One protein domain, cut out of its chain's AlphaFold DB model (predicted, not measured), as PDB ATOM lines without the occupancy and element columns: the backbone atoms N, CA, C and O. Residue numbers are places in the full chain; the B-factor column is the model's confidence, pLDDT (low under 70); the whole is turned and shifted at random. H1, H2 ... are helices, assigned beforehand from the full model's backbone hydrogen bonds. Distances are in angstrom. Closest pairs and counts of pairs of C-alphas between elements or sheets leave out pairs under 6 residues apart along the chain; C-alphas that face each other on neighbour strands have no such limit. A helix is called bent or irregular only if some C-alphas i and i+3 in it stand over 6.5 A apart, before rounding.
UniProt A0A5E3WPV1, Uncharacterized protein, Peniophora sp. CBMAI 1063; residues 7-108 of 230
ATOM      1  N   LYS A   7     201.917 324.842 331.426       89.31
ATOM      2  CA  LYS A   7     202.000 324.110 332.699       89.31
ATOM      3  C   LYS A   7     200.949 323.005 332.805       89.31
ATOM      4  O   LYS A   7     201.302 321.873 333.102       89.31
ATOM      5  N   ALA A   8     199.693 323.304 332.476       89.69
ATOM      6  CA  ALA A   8     198.609 322.323 332.528       89.69
ATOM      7  C   ALA A   8     198.864 321.106 331.615       89.69
ATOM      8  O   ALA A   8     198.634 319.962 332.009       89.69
ATOM      9  N   TYR A   9     199.404 321.339 330.415       90.31
ATOM     10  CA  TYR A   9     199.787 320.261 329.503       90.31
ATOM     11  C   TYR A   9     200.991 319.469 330.034       90.31
ATOM     12  O   TYR A   9     201.001 318.242 329.985       90.31
ATOM     13  N   HIS A  10     201.996 320.156 330.583       90.31
ATOM     14  CA  HIS A  10     203.147 319.513 331.211       90.31
ATOM     15  C   HIS A  10     202.724 318.613 332.383       90.31
ATOM     16  O   HIS A  10     203.166 317.469 332.465       90.31
ATOM     17  N   ASP A  11     201.819 319.081 333.243       91.06
ATOM     18  CA  ASP A  11     201.272 318.287 334.347       91.06
ATOM     19  C   ASP A  11     200.435 317.103 333.838       91.06
ATOM     20  O   ASP A  11     200.565 315.992 334.355       91.06
ATOM     21  N   SER A  12     199.686 317.285 332.749       92.75
ATOM     22  CA  SER A  12     198.984 316.184 332.077       92.75
ATOM     23  C   SER A  12     199.955 315.107 331.587       92.75
ATOM     24  O   SER A  12     199.776 313.930 331.886       92.75
ATOM     25  N   LEU A  13     201.039 315.498 330.909       93.00
ATOM     26  CA  LEU A  13     202.066 314.568 330.430       93.00
ATOM     27  C   LEU A  13     202.706 313.788 331.590       93.00
ATOM     28  O   LEU A  13     202.857 312.569 331.510       93.00
ATOM     29  N   ARG A  14     203.030 314.472 332.697       92.69
ATOM     30  CA  ARG A  14     203.550 313.841 333.923       92.69
ATOM     31  C   ARG A  14     202.599 312.765 334.448       92.69
ATOM     32  O   ARG A  14     203.042 311.648 334.723       92.69
ATOM     33  N   ARG A  15     201.308 313.096 334.572       93.62
ATOM     34  CA  ARG A  15     200.263 312.183 335.059       93.62
ATOM     35  C   ARG A  15     200.139 310.955 334.164       93.62
ATOM     36  O   ARG A  15     200.229 309.837 334.664       93.62
ATOM     37  N   ARG A  16     200.009 311.162 332.854       94.44
ATOM     38  CA  ARG A  16     199.814 310.095 331.862       94.44
ATOM     39  C   ARG A  16     200.998 309.136 331.806       94.44
ATOM     40  O   ARG A  16     200.813 307.925 331.905       94.44
ATOM     41  N   CYS A  17     202.227 309.656 331.746       93.62
ATOM     42  CA  CYS A  17     203.427 308.821 331.800       93.62
ATOM     43  C   CYS A  17     203.481 307.982 333.086       93.62
ATOM     44  O   CYS A  17     203.854 306.812 333.042       93.62
ATOM     45  N   ALA A  18     203.084 308.551 334.228       93.69
ATOM     46  CA  ALA A  18     203.050 307.822 335.490       93.69
ATOM     47  C   ALA A  18     201.985 306.721 335.498       93.69
ATOM     48  O   ALA A  18     202.294 305.604 335.907       93.69
ATOM     49  N   GLU A  19     200.778 306.997 335.001       93.69
ATOM     50  CA  GLU A  19     199.713 305.995 334.868       93.69
ATOM     51  C   GLU A  19     200.134 304.818 333.993       93.69
ATOM     52  O   GLU A  19     199.961 303.669 334.392       93.69
ATOM     53  N   ILE A  20     200.755 305.091 332.844       92.88
ATOM     54  CA  ILE A  20     201.276 304.055 331.949       92.88
ATOM     55  C   ILE A  20     202.298 303.168 332.686       92.88
ATOM     56  O   ILE A  20     202.193 301.941 332.641       92.88
ATOM     57  N   CYS A  21     203.248 303.777 333.407       91.12
ATOM     58  CA  CYS A  21     204.296 303.061 334.142       91.12
ATOM     59  C   CYS A  21     203.764 302.169 335.279       91.12
ATOM     60  O   CYS A  21     204.419 301.184 335.614       91.12
ATOM     61  N   ILE A  22     202.619 302.500 335.888       91.50
ATOM     62  CA  ILE A  22     202.009 301.678 336.953       91.50
ATOM     63  C   ILE A  22     200.958 300.696 336.433       91.50
ATOM     64  O   ILE A  22     200.652 299.715 337.108       91.50
ATOM     65  N   TYR A  23     200.374 300.956 335.260       91.50
ATOM     66  CA  TYR A  23     199.302 300.131 334.713       91.50
ATOM     67  C   TYR A  23     199.814 298.766 334.237       91.50
ATOM     68  O   TYR A  23     199.143 297.752 334.446       91.50
ATOM     69  N   PHE A  24     201.001 298.724 333.623       88.12
ATOM     70  CA  PHE A  24     201.584 297.499 333.076       88.12
ATOM     71  C   PHE A  24     202.613 296.869 334.018       88.12
ATOM     72  O   PHE A  24     203.573 297.511 334.432       88.12
ATOM     73  N   SER A  25     202.478 295.565 334.281       75.88
ATOM     74  CA  SER A  25     203.414 294.819 335.141       75.88
ATOM     75  C   SER A  25     204.765 294.500 334.478       75.88
ATOM     76  O   SER A  25     205.748 294.240 335.162       75.88
ATOM     77  N   THR A  26     204.816 294.487 333.144       67.50
ATOM     78  CA  THR A  26     205.953 294.024 332.317       67.50
ATOM     79  C   THR A  26     206.443 295.116 331.357       67.50
ATOM     80  O   THR A  26     206.844 294.855 330.225       67.50
ATOM     81  N   PHE A  27     206.413 296.366 331.823       65.75
ATOM     82  CA  PHE A  27     206.565 297.572 331.006       65.75
ATOM     83  C   PHE A  27     207.793 297.630 330.059       65.75
ATOM     84  O   PHE A  27     207.595 297.966 328.891       65.75
ATOM     85  N   PRO A  28     209.031 297.254 330.450       64.44
ATOM     86  CA  PRO A  28     210.195 297.435 329.570       64.44
ATOM     87  C   PRO A  28     210.373 296.369 328.483       64.44
ATOM     88  O   PRO A  28     211.125 296.573 327.537       64.44
ATOM     89  N   GLN A  29     209.711 295.214 328.596       68.38
ATOM     90  CA  GLN A  29     209.933 294.085 327.676       68.38
ATOM     91  C   GLN A  29     209.074 294.172 326.409       68.38
ATOM     92  O   GLN A  29     209.214 293.367 325.490       68.38
ATOM     93  N   VAL A  30     208.169 295.148 326.358       78.50
ATOM     94  CA  VAL A  30     207.109 295.222 325.363       78.50
ATOM     95  C   VAL A  30     207.306 296.477 324.514       78.50
ATOM     96  O   VAL A  30     206.910 297.579 324.886       78.50
ATOM     97  N   GLN A  31     207.909 296.308 323.334       82.19
ATOM     98  CA  GLN A  31     208.311 297.429 322.471       82.19
ATOM     99  C   GLN A  31     207.168 298.380 322.091       82.19
ATOM    100  O   GLN A  31     207.407 299.575 321.926       82.19
ATOM    101  N   PHE A  32     205.934 297.885 321.929       86.00
ATOM    102  CA  PHE A  32     204.822 298.754 321.538       86.00
ATOM    103  C   PHE A  32     204.448 299.752 322.647       86.00
ATOM    104  O   PHE A  32     204.073 300.879 322.331       86.00
ATOM    105  N   LEU A  33     204.616 299.373 323.923       87.50
ATOM    106  CA  LEU A  33     204.383 300.257 325.069       87.50
ATOM    107  C   LEU A  33     205.423 301.370 325.121       87.50
ATOM    108  O   LEU A  33     205.065 302.537 325.247       87.50
ATOM    109  N   VAL A  34     206.700 301.007 324.957       88.50
ATOM    110  CA  VAL A  34     207.815 301.963 324.922       88.50
ATOM    111  C   VAL A  34     207.617 302.970 323.789       88.50
ATOM    112  O   VAL A  34     207.744 304.169 324.005       88.50
ATOM    113  N   LYS A  35     207.231 302.500 322.597       89.06
ATOM    114  CA  LYS A  35     206.943 303.365 321.444       89.06
ATOM    115  C   LYS A  35     205.724 304.271 321.663       89.06
ATOM    116  O   LYS A  35     205.770 305.433 321.271       89.06
ATOM    117  N   GLY A  36     204.664 303.768 322.301       90.62
ATOM    118  CA  GLY A  36     203.493 304.578 322.657       90.62
ATOM    119  C   GLY A  36     203.831 305.685 323.659       90.62
ATOM    120  O   GLY A  36     203.460 306.839 323.457       90.62
ATOM    121  N   LEU A  37     204.606 305.351 324.694       91.12
ATOM    122  CA  LEU A  37     205.100 306.312 325.681       91.12
ATOM    123  C   LEU A  37     206.034 307.359 325.051       91.12
ATOM    124  O   LEU A  37     205.900 308.550 325.319       91.12
ATOM    125  N   ASP A  38     206.960 306.929 324.192       90.69
ATOM    126  CA  ASP A  38     207.858 307.828 323.466       90.69
ATOM    127  C   ASP A  38     207.066 308.793 322.571       90.69
ATOM    128  O   ASP A  38     207.359 309.986 322.554       90.69
ATOM    129  N   SER A  39     205.993 308.333 321.915       90.31
ATOM    130  CA  SER A  39     205.113 309.206 321.127       90.31
ATOM    131  C   SER A  39     204.523 310.364 321.949       90.31
ATOM    132  O   SER A  39     204.543 311.509 321.487       90.31
ATOM    133  N   GLU A  40     204.078 310.109 323.185       91.25
ATOM    134  CA  GLU A  40     203.591 311.160 324.096       91.25
ATOM    135  C   GLU A  40     204.688 312.166 324.460       91.25
ATOM    136  O   GLU A  40     204.488 313.384 324.394       91.25
ATOM    137  N   LEU A  41     205.884 311.668 324.780       90.88
ATOM    138  CA  LEU A  41     207.022 312.515 325.136       90.88
ATOM    139  C   LEU A  41     207.537 313.339 323.963       90.88
ATOM    140  O   LEU A  41     208.049 314.437 324.171       90.88
ATOM    141  N   ILE A  42     207.458 312.827 322.738       87.94
ATOM    142  CA  ILE A  42     207.865 313.584 321.555       87.94
ATOM    143  C   ILE A  42     206.922 314.768 321.331       87.94
ATOM    144  O   ILE A  42     207.409 315.877 321.108       87.94
ATOM    145  N   LEU A  43     205.600 314.573 321.424       85.69
ATOM    146  CA  LEU A  43     204.664 315.697 321.321       85.69
ATOM    147  C   LEU A  43     204.935 316.719 322.432       85.69
ATOM    148  O   LEU A  43     205.017 317.917 322.161       85.69
ATOM    149  N   GLY A  44     205.151 316.242 323.662       85.50
ATOM    150  CA  GLY A  44     205.566 317.091 324.773       85.50
ATOM    151  C   GLY A  44     206.809 317.914 324.446       85.50
ATOM    152  O   GLY A  44     206.771 319.137 324.532       85.50
ATOM    153  N   ARG A  45     207.889 317.273 323.992       85.75
ATOM    154  CA  ARG A  45     209.133 317.949 323.593       85.75
ATOM    155  C   ARG A  45     208.908 318.990 322.497       85.75
ATOM    156  O   ARG A  45     209.435 320.092 322.614       85.75
ATOM    157  N   ALA A  46     208.104 318.683 321.481       84.50
ATOM    158  CA  ALA A  46     207.801 319.616 320.398       84.50
ATOM    159  C   ALA A  46     207.071 320.873 320.906       84.50
ATOM    160  O   ALA A  46     207.455 321.996 320.575       84.50
ATOM    161  N   LEU A  47     206.056 320.703 321.758       84.81
ATOM    162  CA  LEU A  47     205.306 321.820 322.338       84.81
ATOM    163  C   LEU A  47     206.173 322.670 323.278       84.81
ATOM    164  O   LEU A  47     206.181 323.899 323.184       84.81
ATOM    165  N   LEU A  48     206.950 322.017 324.144       85.50
ATOM    166  CA  LEU A  48     207.887 322.679 325.055       85.50
ATOM    167  C   LEU A  48     208.973 323.446 324.282       85.50
ATOM    168  O   LEU A  48     209.301 324.575 324.645       85.50
ATOM    169  N   GLY A  49     209.493 322.857 323.200       81.75
ATOM    170  CA  GLY A  49     210.466 323.474 322.302       81.75
ATOM    171  C   GLY A  49     209.924 324.739 321.641       81.75
ATOM    172  O   GLY A  49     210.593 325.770 321.666       81.75
ATOM    173  N   THR A  50     208.684 324.706 321.144       85.00
ATOM    174  CA  THR A  50     208.014 325.885 320.569       85.00
ATOM    175  C   THR A  50     207.903 327.024 321.583       85.00
ATOM    176  O   THR A  50     208.305 328.152 321.290       85.00
ATOM    177  N   VAL A  51     207.440 326.742 322.805       86.56
ATOM    178  CA  VAL A  51     207.347 327.763 323.865       86.56
ATOM    179  C   VAL A  51     208.720 328.306 324.235       86.56
ATOM    180  O   VAL A  51     208.869 329.516 324.413       86.56
ATOM    181  N   ARG A  52     209.734 327.439 324.335       84.00
ATOM    182  CA  ARG A  52     211.109 327.858 324.623       84.00
ATOM    183  C   ARG A  52     211.637 328.799 323.542       84.00
ATOM    184  O   ARG A  52     212.207 329.826 323.886       84.00
ATOM    185  N   LEU A  53     211.425 328.487 322.263       83.56
ATOM    186  CA  LEU A  53     211.865 329.330 321.146       83.56
ATOM    187  C   LEU A  53     211.149 330.686 321.119       83.56
ATOM    188  O   LEU A  53     211.775 331.698 320.824       83.56
ATOM    189  N   GLN A  54     209.859 330.722 321.455       84.81
ATOM    190  CA  GLN A  54     209.059 331.951 321.431       84.81
ATOM    191  C   GLN A  54     209.263 332.838 322.663       84.81
ATOM    192  O   GLN A  54     209.199 334.059 322.566       84.81
ATOM    193  N   THR A  55     209.458 332.235 323.837       85.62
ATOM    194  CA  THR A  55     209.387 332.950 325.125       85.62
ATOM    195  C   THR A  55     210.659 332.852 325.964       85.62
ATOM    196  O   THR A  55     210.759 333.516 326.992       85.62
ATOM    197  N   GLY A  56     211.606 331.988 325.590       85.38
ATOM    198  CA  GLY A  56     212.789 331.660 326.389       85.38
ATOM    199  C   GLY A  56     212.499 330.849 327.658       85.38
ATOM    200  O   GLY A  56     213.425 330.528 328.399       85.38
ATOM    201  N   ARG A  57     211.233 330.508 327.942       85.50
ATOM    202  CA  ARG A  57     210.837 329.831 329.185       85.50
ATOM    203  C   ARG A  57     210.956 328.315 329.070       85.50
ATOM    204  O   ARG A  57     210.526 327.724 328.082       85.50
ATOM    205  N   MET A  58     211.465 327.694 330.129       85.69
ATOM    206  CA  MET A  58     211.510 326.241 330.297       85.69
ATOM    207  C   MET A  58     210.335 325.753 331.157       85.69
ATOM    208  O   MET A  58     209.868 326.507 332.018       85.69
ATOM    209  N   PRO A  59     209.858 324.512 330.951       86.88
ATOM    210  CA  PRO A  59     208.930 323.887 331.887       86.88
ATOM    211  C   PRO A  59     209.567 323.722 333.277       86.88
ATOM    212  O   PRO A  59     210.797 323.676 333.389       86.88
ATOM    213  N   PRO A  60     208.750 323.600 334.337       85.56
ATOM    214  CA  PRO A  60     209.257 323.228 335.653       85.56
ATOM    215  C   PRO A  60     209.952 321.863 335.587       85.56
ATOM    216  O   PRO A  60     209.475 320.945 334.918       85.56
ATOM    217  N   TYR A  61     211.086 321.733 336.279       85.88
ATOM    218  CA  TYR A  61     211.826 320.474 336.333       85.88
ATOM    219  C   TYR A  61     210.950 319.357 336.907       85.88
ATOM    220  O   TYR A  61     210.301 319.532 337.936       85.88
ATOM    221  N   CYS A  62     210.967 318.192 336.260       87.06
ATOM    222  CA  CYS A  62     210.282 317.004 336.742       87.06
ATOM    223  C   CYS A  62     211.236 315.810 336.727       87.06
ATOM    224  O   CYS A  62     211.529 315.249 335.670       87.06
ATOM    225  N   ASP A  63     211.664 315.392 337.919       88.56
ATOM    226  CA  ASP A  63     212.564 314.248 338.100       88.56
ATOM    227  C   ASP A  63     212.011 312.962 337.472       88.56
ATOM    228  O   ASP A  63     212.740 312.207 336.832       88.56
ATOM    229  N   PHE A  64     210.703 312.730 337.601       90.88
ATOM    230  CA  PHE A  64     210.063 311.558 337.018       90.88
ATOM    231  C   PHE A  64     210.175 311.546 335.486       90.88
ATOM    232  O   PHE A  64     210.635 310.552 334.928       90.88
ATOM    233  N   LEU A  65     209.819 312.643 334.805       90.88
ATOM    234  CA  LEU A  65     209.909 312.713 333.340       90.88
ATOM    235  C   LEU A  65     211.349 312.576 332.843       90.88
ATOM    236  O   LEU A  65     211.572 311.923 331.826       90.88
ATOM    237  N   TRP A  66     212.317 313.133 333.572       88.94
ATOM    238  CA  TRP A  66     213.737 312.947 333.282       88.94
ATOM    239  C   TRP A  66     214.135 311.463 333.299       88.94
ATOM    240  O   TRP A  66     214.732 310.962 332.348       88.94
ATOM    241  N   HIS A  67     213.729 310.719 334.333       90.31
ATOM    242  CA  HIS A  67     214.006 309.282 334.420       90.31
ATOM    243  C   HIS A  67     213.312 308.477 333.320       90.31
ATOM    244  O   HIS A  67     213.907 307.543 332.788       90.31
ATOM    245  N   VAL A  68     212.079 308.840 332.954       91.31
ATOM    246  CA  VAL A  68     211.368 308.200 331.839       91.31
ATOM    247  C   VAL A  68     212.129 308.409 330.525       91.31
ATOM    248  O   VAL A  68     212.335 307.453 329.778       91.31
ATOM    249  N   GLN A  69     212.583 309.635 330.251       89.75
ATOM    250  CA  GLN A  69     213.364 309.945 329.049       89.75
ATOM    251  C   GLN A  69     214.679 309.160 329.010       89.75
ATOM    252  O   GLN A  69     214.995 308.551 327.991       89.75
ATOM    253  N   ASN A  70     215.405 309.100 330.127       88.94
ATOM    254  CA  ASN A  70     216.643 308.328 330.213       88.94
ATOM    255  C   ASN A  70     216.399 306.828 330.009       88.94
ATOM    256  O   ASN A  70     217.155 306.178 329.293       88.94
ATOM    257  N   ALA A  71     215.324 306.274 330.575       89.12
ATOM    258  CA  ALA A  71     214.976 304.869 330.373       89.12
ATOM    259  C   ALA A  71     214.729 304.550 328.885       89.12
ATOM    260  O   ALA A  71     215.201 303.527 328.387       89.12
ATOM    261  N   ILE A  72     214.053 305.447 328.158       88.25
ATOM    262  CA  ILE A  72     213.810 305.310 326.713       88.25
ATOM    263  C   ILE A  72     215.103 305.445 325.903       88.25
ATOM    264  O   ILE A  72     215.336 304.639 325.006       88.25
ATOM    265  N   ASN A  73     215.937 306.439 326.212       85.62
ATOM    266  CA  ASN A  73     217.139 306.742 325.434       85.62
ATOM    267  C   ASN A  73     218.247 305.700 325.631       85.62
ATOM    268  O   ASN A  73     218.885 305.294 324.663       85.62
ATOM    269  N   TYR A  74     218.477 305.271 326.875       83.56
ATOM    270  CA  TYR A  74     219.590 304.384 327.221       83.56
ATOM    271  C   TYR A  74     219.192 302.908 327.277       83.56
ATOM    272  O   TYR A  74     220.056 302.038 327.206       83.56
ATOM    273  N   GLY A  75     217.898 302.599 327.409       75.12
ATOM    274  CA  GLY A  75     217.415 301.216 327.448       75.12
ATOM    275  C   GLY A  75     217.861 300.418 328.680       75.12
ATOM    276  O   GLY A  75     217.715 299.197 328.692       75.12
ATOM    277  N   ASP A  76     218.392 301.078 329.712       79.00
ATOM    278  CA  ASP A  76     218.927 300.421 330.904       79.00
ATOM    279  C   ASP A  76     217.812 299.805 331.766       79.00
ATOM    280  O   ASP A  76     216.839 300.463 332.153       79.00
ATOM    281  N   ARG A  77     217.972 298.520 332.097       78.44
ATOM    282  CA  ARG A  77     217.037 297.743 332.913       78.44
ATOM    283  C   ARG A  77     216.833 298.356 334.300       78.44
ATOM    284  O   ARG A  77     215.720 298.265 334.821       78.44
ATOM    285  N   GLU A  78     217.864 298.957 334.893       82.25
ATOM    286  CA  GLU A  78     217.761 299.594 336.212       82.25
ATOM    287  C   GLU A  78     216.898 300.860 336.174       82.25
ATOM    288  O   GLU A  78     216.058 301.080 337.052       82.25
ATOM    289  N   LEU A  79     217.018 301.661 335.111       83.69
ATOM    290  CA  LEU A  79     216.180 302.843 334.924       83.69
ATOM    291  C   LEU A  79     214.708 302.446 334.812       83.69
ATOM    292  O   LEU A  79     213.872 302.988 335.540       83.69
ATOM    293  N   TRP A  80     214.409 301.446 333.979       84.94
ATOM    294  CA  TRP A  80     213.052 300.935 333.787       84.94
ATOM    295  C   TRP A  80     212.430 300.357 335.059       84.94
ATOM    296  O   TRP A  80     211.254 300.609 335.329       84.94
ATOM    297  N   SER A  81     213.192 299.597 335.851       85.50
ATOM    298  CA  SER A  81     212.680 298.970 337.078       85.50
ATOM    299  C   SER A  81     212.338 299.992 338.168       85.50
ATOM    300  O   SER A  81     211.470 299.731 339.001       85.50
ATOM    301  N   SER A  82     212.958 301.176 338.138       88.38
ATOM    302  CA  SER A  82     212.700 302.254 339.099       88.38
ATOM    303  C   SER A  82     211.442 303.086 338.796       88.38
ATOM    304  O   SER A  82     210.886 303.717 339.703       88.38
ATOM    305  N   LEU A  83     210.967 303.094 337.541       90.06
ATOM    306  CA  LEU A  83     209.871 303.967 337.100       90.06
ATOM    307  C   LEU A  83     208.546 303.744 337.841       90.06
ATOM    308  O   LEU A  83     207.937 304.749 338.208       90.06
ATOM    309  N   PRO A  84     208.088 302.506 338.126       90.81
ATOM    310  CA  PRO A  84     206.820 302.300 338.826       90.81
ATOM    311  C   PRO A  84     206.806 302.924 340.226       90.81
ATOM    312  O   PRO A  84     205.830 303.564 340.613       90.81
ATOM    313  N   LEU A  85     207.909 302.811 340.975       89.06
ATOM    314  CA  LEU A  85     208.016 303.410 342.306       89.06
ATOM    315  C   LEU A  85     207.999 304.944 342.234       89.06
ATOM    316  O   LEU A  85     207.342 305.598 343.045       89.06
ATOM    317  N   ARG A  86     208.700 305.531 341.257       90.75
ATOM    318  CA  ARG A  86     208.711 306.987 341.036       90.75
ATOM    319  C   ARG A  86     207.339 307.502 340.600       90.75
ATOM    320  O   ARG A  86     206.887 308.520 341.116       90.75
ATOM    321  N   ALA A  87     206.666 306.772 339.716       91.56
ATOM    322  CA  ALA A  87     205.304 307.060 339.293       91.56
ATOM    323  C   ALA A  87     204.344 307.032 340.491       91.56
ATOM    324  O   ALA A  87     203.636 308.005 340.719       91.56
ATOM    325  N   LEU A  88     204.387 305.995 341.335       89.56
ATOM    326  CA  LEU A  88     203.570 305.937 342.553       89.56
ATOM    327  C   LEU A  88     203.799 307.142 343.475       89.56
ATOM    328  O   LEU A  88     202.836 307.707 343.985       89.56
ATOM    329  N   ARG A  89     205.048 307.582 343.666       88.06
ATOM    330  CA  ARG A  89     205.359 308.769 344.485       88.06
ATOM    331  C   ARG A  89     204.812 310.066 343.890       88.06
ATOM    332  O   ARG A  89     204.364 310.924 344.645       88.06
ATOM    333  N   LEU A  90     204.845 310.197 342.563       88.69
ATOM    334  CA  LEU A  90     204.263 311.336 341.854       88.69
ATOM    335  C   LEU A  90     202.738 311.372 342.036       88.69
ATOM    336  O   LEU A  90     202.174 312.424 342.312       88.69
ATOM    337  N   LEU A  91     202.080 310.220 341.898       87.44
ATOM    338  CA  LEU A  91     200.619 310.122 341.927       87.44
ATOM    339  C   LEU A  91     200.028 310.193 343.334       87.44
ATOM    340  O   LEU A  91     198.903 310.630 343.507       87.44
ATOM    341  N   THR A  92     200.783 309.782 344.351       82.88
ATOM    342  CA  THR A  92     200.335 309.841 345.752       82.88
ATOM    343  C   THR A  92     200.674 311.163 346.446       82.88
ATOM    344  O   THR A  92     200.403 311.304 347.633       82.88
ATOM    345  N   GLY A  93     201.286 312.128 345.745       69.69
ATOM    346  CA  GLY A  93     201.671 313.420 346.332       69.69
ATOM    347  C   GLY A  93     202.817 313.335 347.350       69.69
ATOM    348  O   GLY A  93     203.098 314.297 348.053       69.69
ATOM    349  N   ASN A  94     203.527 312.201 347.411       62.50
ATOM    350  CA  ASN A  94     204.702 311.996 348.270       62.50
ATOM    351  C   ASN A  94     205.989 312.623 347.696       62.50
ATOM    352  O   ASN A  94     207.098 312.332 348.148       62.50
ATOM    353  N   THR A  95     205.858 313.466 346.673       60.88
ATOM    354  CA  THR A  95     206.935 314.300 346.136       60.88
ATOM    355  C   THR A  95     206.751 315.715 346.678       60.88
ATOM    356  O   THR A  95     205.647 316.244 346.670       60.88
ATOM    357  N   ALA A  96     207.822 316.285 347.235       55.09
ATOM    358  CA  ALA A  96     207.811 317.517 348.022       55.09
ATOM    359  C   ALA A  96     206.888 318.620 347.451       55.09
ATOM    360  O   ALA A  96     207.196 319.212 346.423       55.09
ATOM    361  N   ASN A  97     205.800 318.921 348.168       56.56
ATOM    362  CA  ASN A  97     204.944 320.108 348.017       56.56
ATOM    363  C   ASN A  97     204.259 320.347 346.656       56.56
ATOM    364  O   ASN A  97     203.792 321.461 346.414       56.56
ATOM    365  N   GLU A  98     204.134 319.340 345.792       68.00
ATOM    366  CA  GLU A  98     203.375 319.480 344.544       68.00
ATOM    367  C   GLU A  98     202.034 318.730 344.617       68.00
ATOM    368  O   GLU A  98     202.006 317.570 345.034       68.00
ATOM    369  N   PRO A  99     200.909 319.367 344.236       74.44
ATOM    370  CA  PRO A  99     199.626 318.679 344.159       74.44
ATOM    371  C   PRO A  99     199.676 317.569 343.102       74.44
ATOM    372  O   PRO A  99     200.416 317.669 342.121       74.44
ATOM    373  N   GLU A 100     198.856 316.530 343.284       81.06
ATOM    374  CA  GLU A 100     198.727 315.452 342.299       81.06
ATOM    375  C   GLU A 100     198.423 316.041 340.906       81.06
ATOM    376  O   GLU A 100     197.469 316.821 340.759       81.06
ATOM    377  N   PRO A 101     199.210 315.688 339.874       84.06
ATOM    378  CA  PRO A 101     198.997 316.215 338.539       84.06
ATOM    379  C   PRO A 101     197.693 315.663 337.948       84.06
ATOM    380  O   PRO A 101     197.420 314.464 338.007       84.06
ATOM    381  N   ARG A 102     196.891 316.543 337.345       87.00
ATOM    382  CA  ARG A 102     195.640 316.180 336.664       87.00
ATOM    383  C   ARG A 102     195.850 316.160 335.157       87.00
ATOM    384  O   ARG A 102     196.465 317.074 334.613       87.00
ATOM    385  N   ASP A 103     195.308 315.142 334.494       90.75
ATOM    386  CA  ASP A 103     195.263 315.102 333.032       90.75
ATOM    387  C   ASP A 103     194.101 315.962 332.519       90.75
ATOM    388  O   ASP A 103     192.933 315.681 332.787       90.75
ATOM    389  N   VAL A 104     194.441 317.025 331.794       90.50
ATOM    390  CA  VAL A 104     193.516 317.920 331.083       90.50
ATOM    391  C   VAL A 104     193.844 317.993 329.589       90.50
ATOM    392  O   VAL A 104     193.383 318.891 328.891       90.50
ATOM    393  N   SER A 105     194.668 317.069 329.085       88.56
ATOM    394  CA  SER A 105     195.163 317.093 327.704       88.56
ATOM    395  C   SER A 105     194.095 316.766 326.658       88.56
ATOM    396  O   SER A 105     194.265 317.114 325.493       88.56
ATOM    397  N   GLY A 106     193.029 316.059 327.048       87.62
ATOM    398  CA  GLY A 106     192.035 315.515 326.116       87.62
ATOM    399  C   GLY A 106     192.560 314.367 325.243       87.62
ATOM    400  O   GLY A 106     191.824 313.856 324.404       87.62
ATOM    401  N   LEU A 107     193.811 313.933 325.438       89.94
ATOM    402  CA  LEU A 107     194.399 312.821 324.696       89.94
ATOM    403  C   LEU A 107     193.791 311.483 325.145       89.94
ATOM    404  O   LEU A 107     193.540 311.274 326.338       89.94
ATOM    405  N   PRO A 108     193.623 310.512 324.234       92.19
ATOM    406  CA  PRO A 108     193.013 309.236 324.575       92.19
ATOM    407  C   PRO A 108     193.901 308.471 325.559       92.19
ATOM    408  O   PRO A 108     195.113 308.363 325.362       92.19
TER     409      PRO A 108
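What this domain is: This is residues 7 to 108 of the 230 residues of an uncharacterized protein of Peniophora sp. CBMAI 1063 (UniProt A0A5E3WPV1). Two helical hairpins cross each other: the long helices H1 and H2 lie side by side, and the shorter pair H3 and H4 packs slantwise over one side of them, mainly on H1. The end of H2 runs on past its contacts with H1, and a tail with no named element, residues 92 to 108, passes from the end of H4 round H1 to the side away from H3. The printed part has 102 residues with four named helices, in the order H1, H2, H3, H4, and no named strand. The class is all helix, and the whole is compact, with a radius of gyration of the C-alphas of 13.4 A and spans of 39 by 28 by 25 A.

Where its parts are: H1 is residues 7 to 23, 24.2 A from first to last C-alpha, beginning at C-alpha 7 (202.000, 324.110, 332.699). H2, the longest helix, is residues 31 to 55, 35.6 A, and ends at C-alpha 55 (209.387, 332.950, 325.125). H3 is residues 63 to 74, 16.3 A. H4 is residues 77 to 91, 22.5 A, and ends at C-alpha 91 (200.619, 310.122, 341.927). H4 is irregular, but only just: C-alphas 81 and 84 are 7.0 A apart.

How they stand to each other: H1 and H3 are the hubs, touching three helices each. H1 and H2 form a helical hairpin at a shallow tilt of 12 degrees, opposite ways; their closest C-alphas, Cys 17 and Leu 37, are 6.8 A apart, and H2 touches H1 with residues 37 to 44 alone. H4 touches H1 at a steep tilt of 60 degrees, opposite ways, with the C-alphas of Ala 18 and Ala 87 closest at 4.5 A; H1 uses residues 15 to 22 alone. H3 touches H1 at a steep tilt of 62 degrees, the same way, closest at the C-alphas of Arg 14 and Leu 65, 6.5 A. H3 and H4 form the other helical hairpin, at a shallow tilt of 23 degrees, with the C-alphas of Ala 71 and Leu 79 closest at 5.1 A. H2 and H3 only just touch, with 3 pairs of C-alphas within 8 A, the closest being Val 34 and Ile 72 at 7.1 A. H2 and H4 are apart. The helix packing is part aligned, part crossed. Every O i to N i+4 pair is within hydrogen-bond range in H1, H2 and H3; in H4 it is 8 of 11.

The domain as a whole: The two C-alphas farthest apart, those of Ser 25 and Gln 54, are 40.0 A apart. The printed part has no cut. The link from H3 to H4 is tight, those from H1 to H2 and from H2 to H3 are short, and no link is long. Mean pLDDT of the printed part is 85.3; residues 26 to 29 and 93 to 98 are under 70.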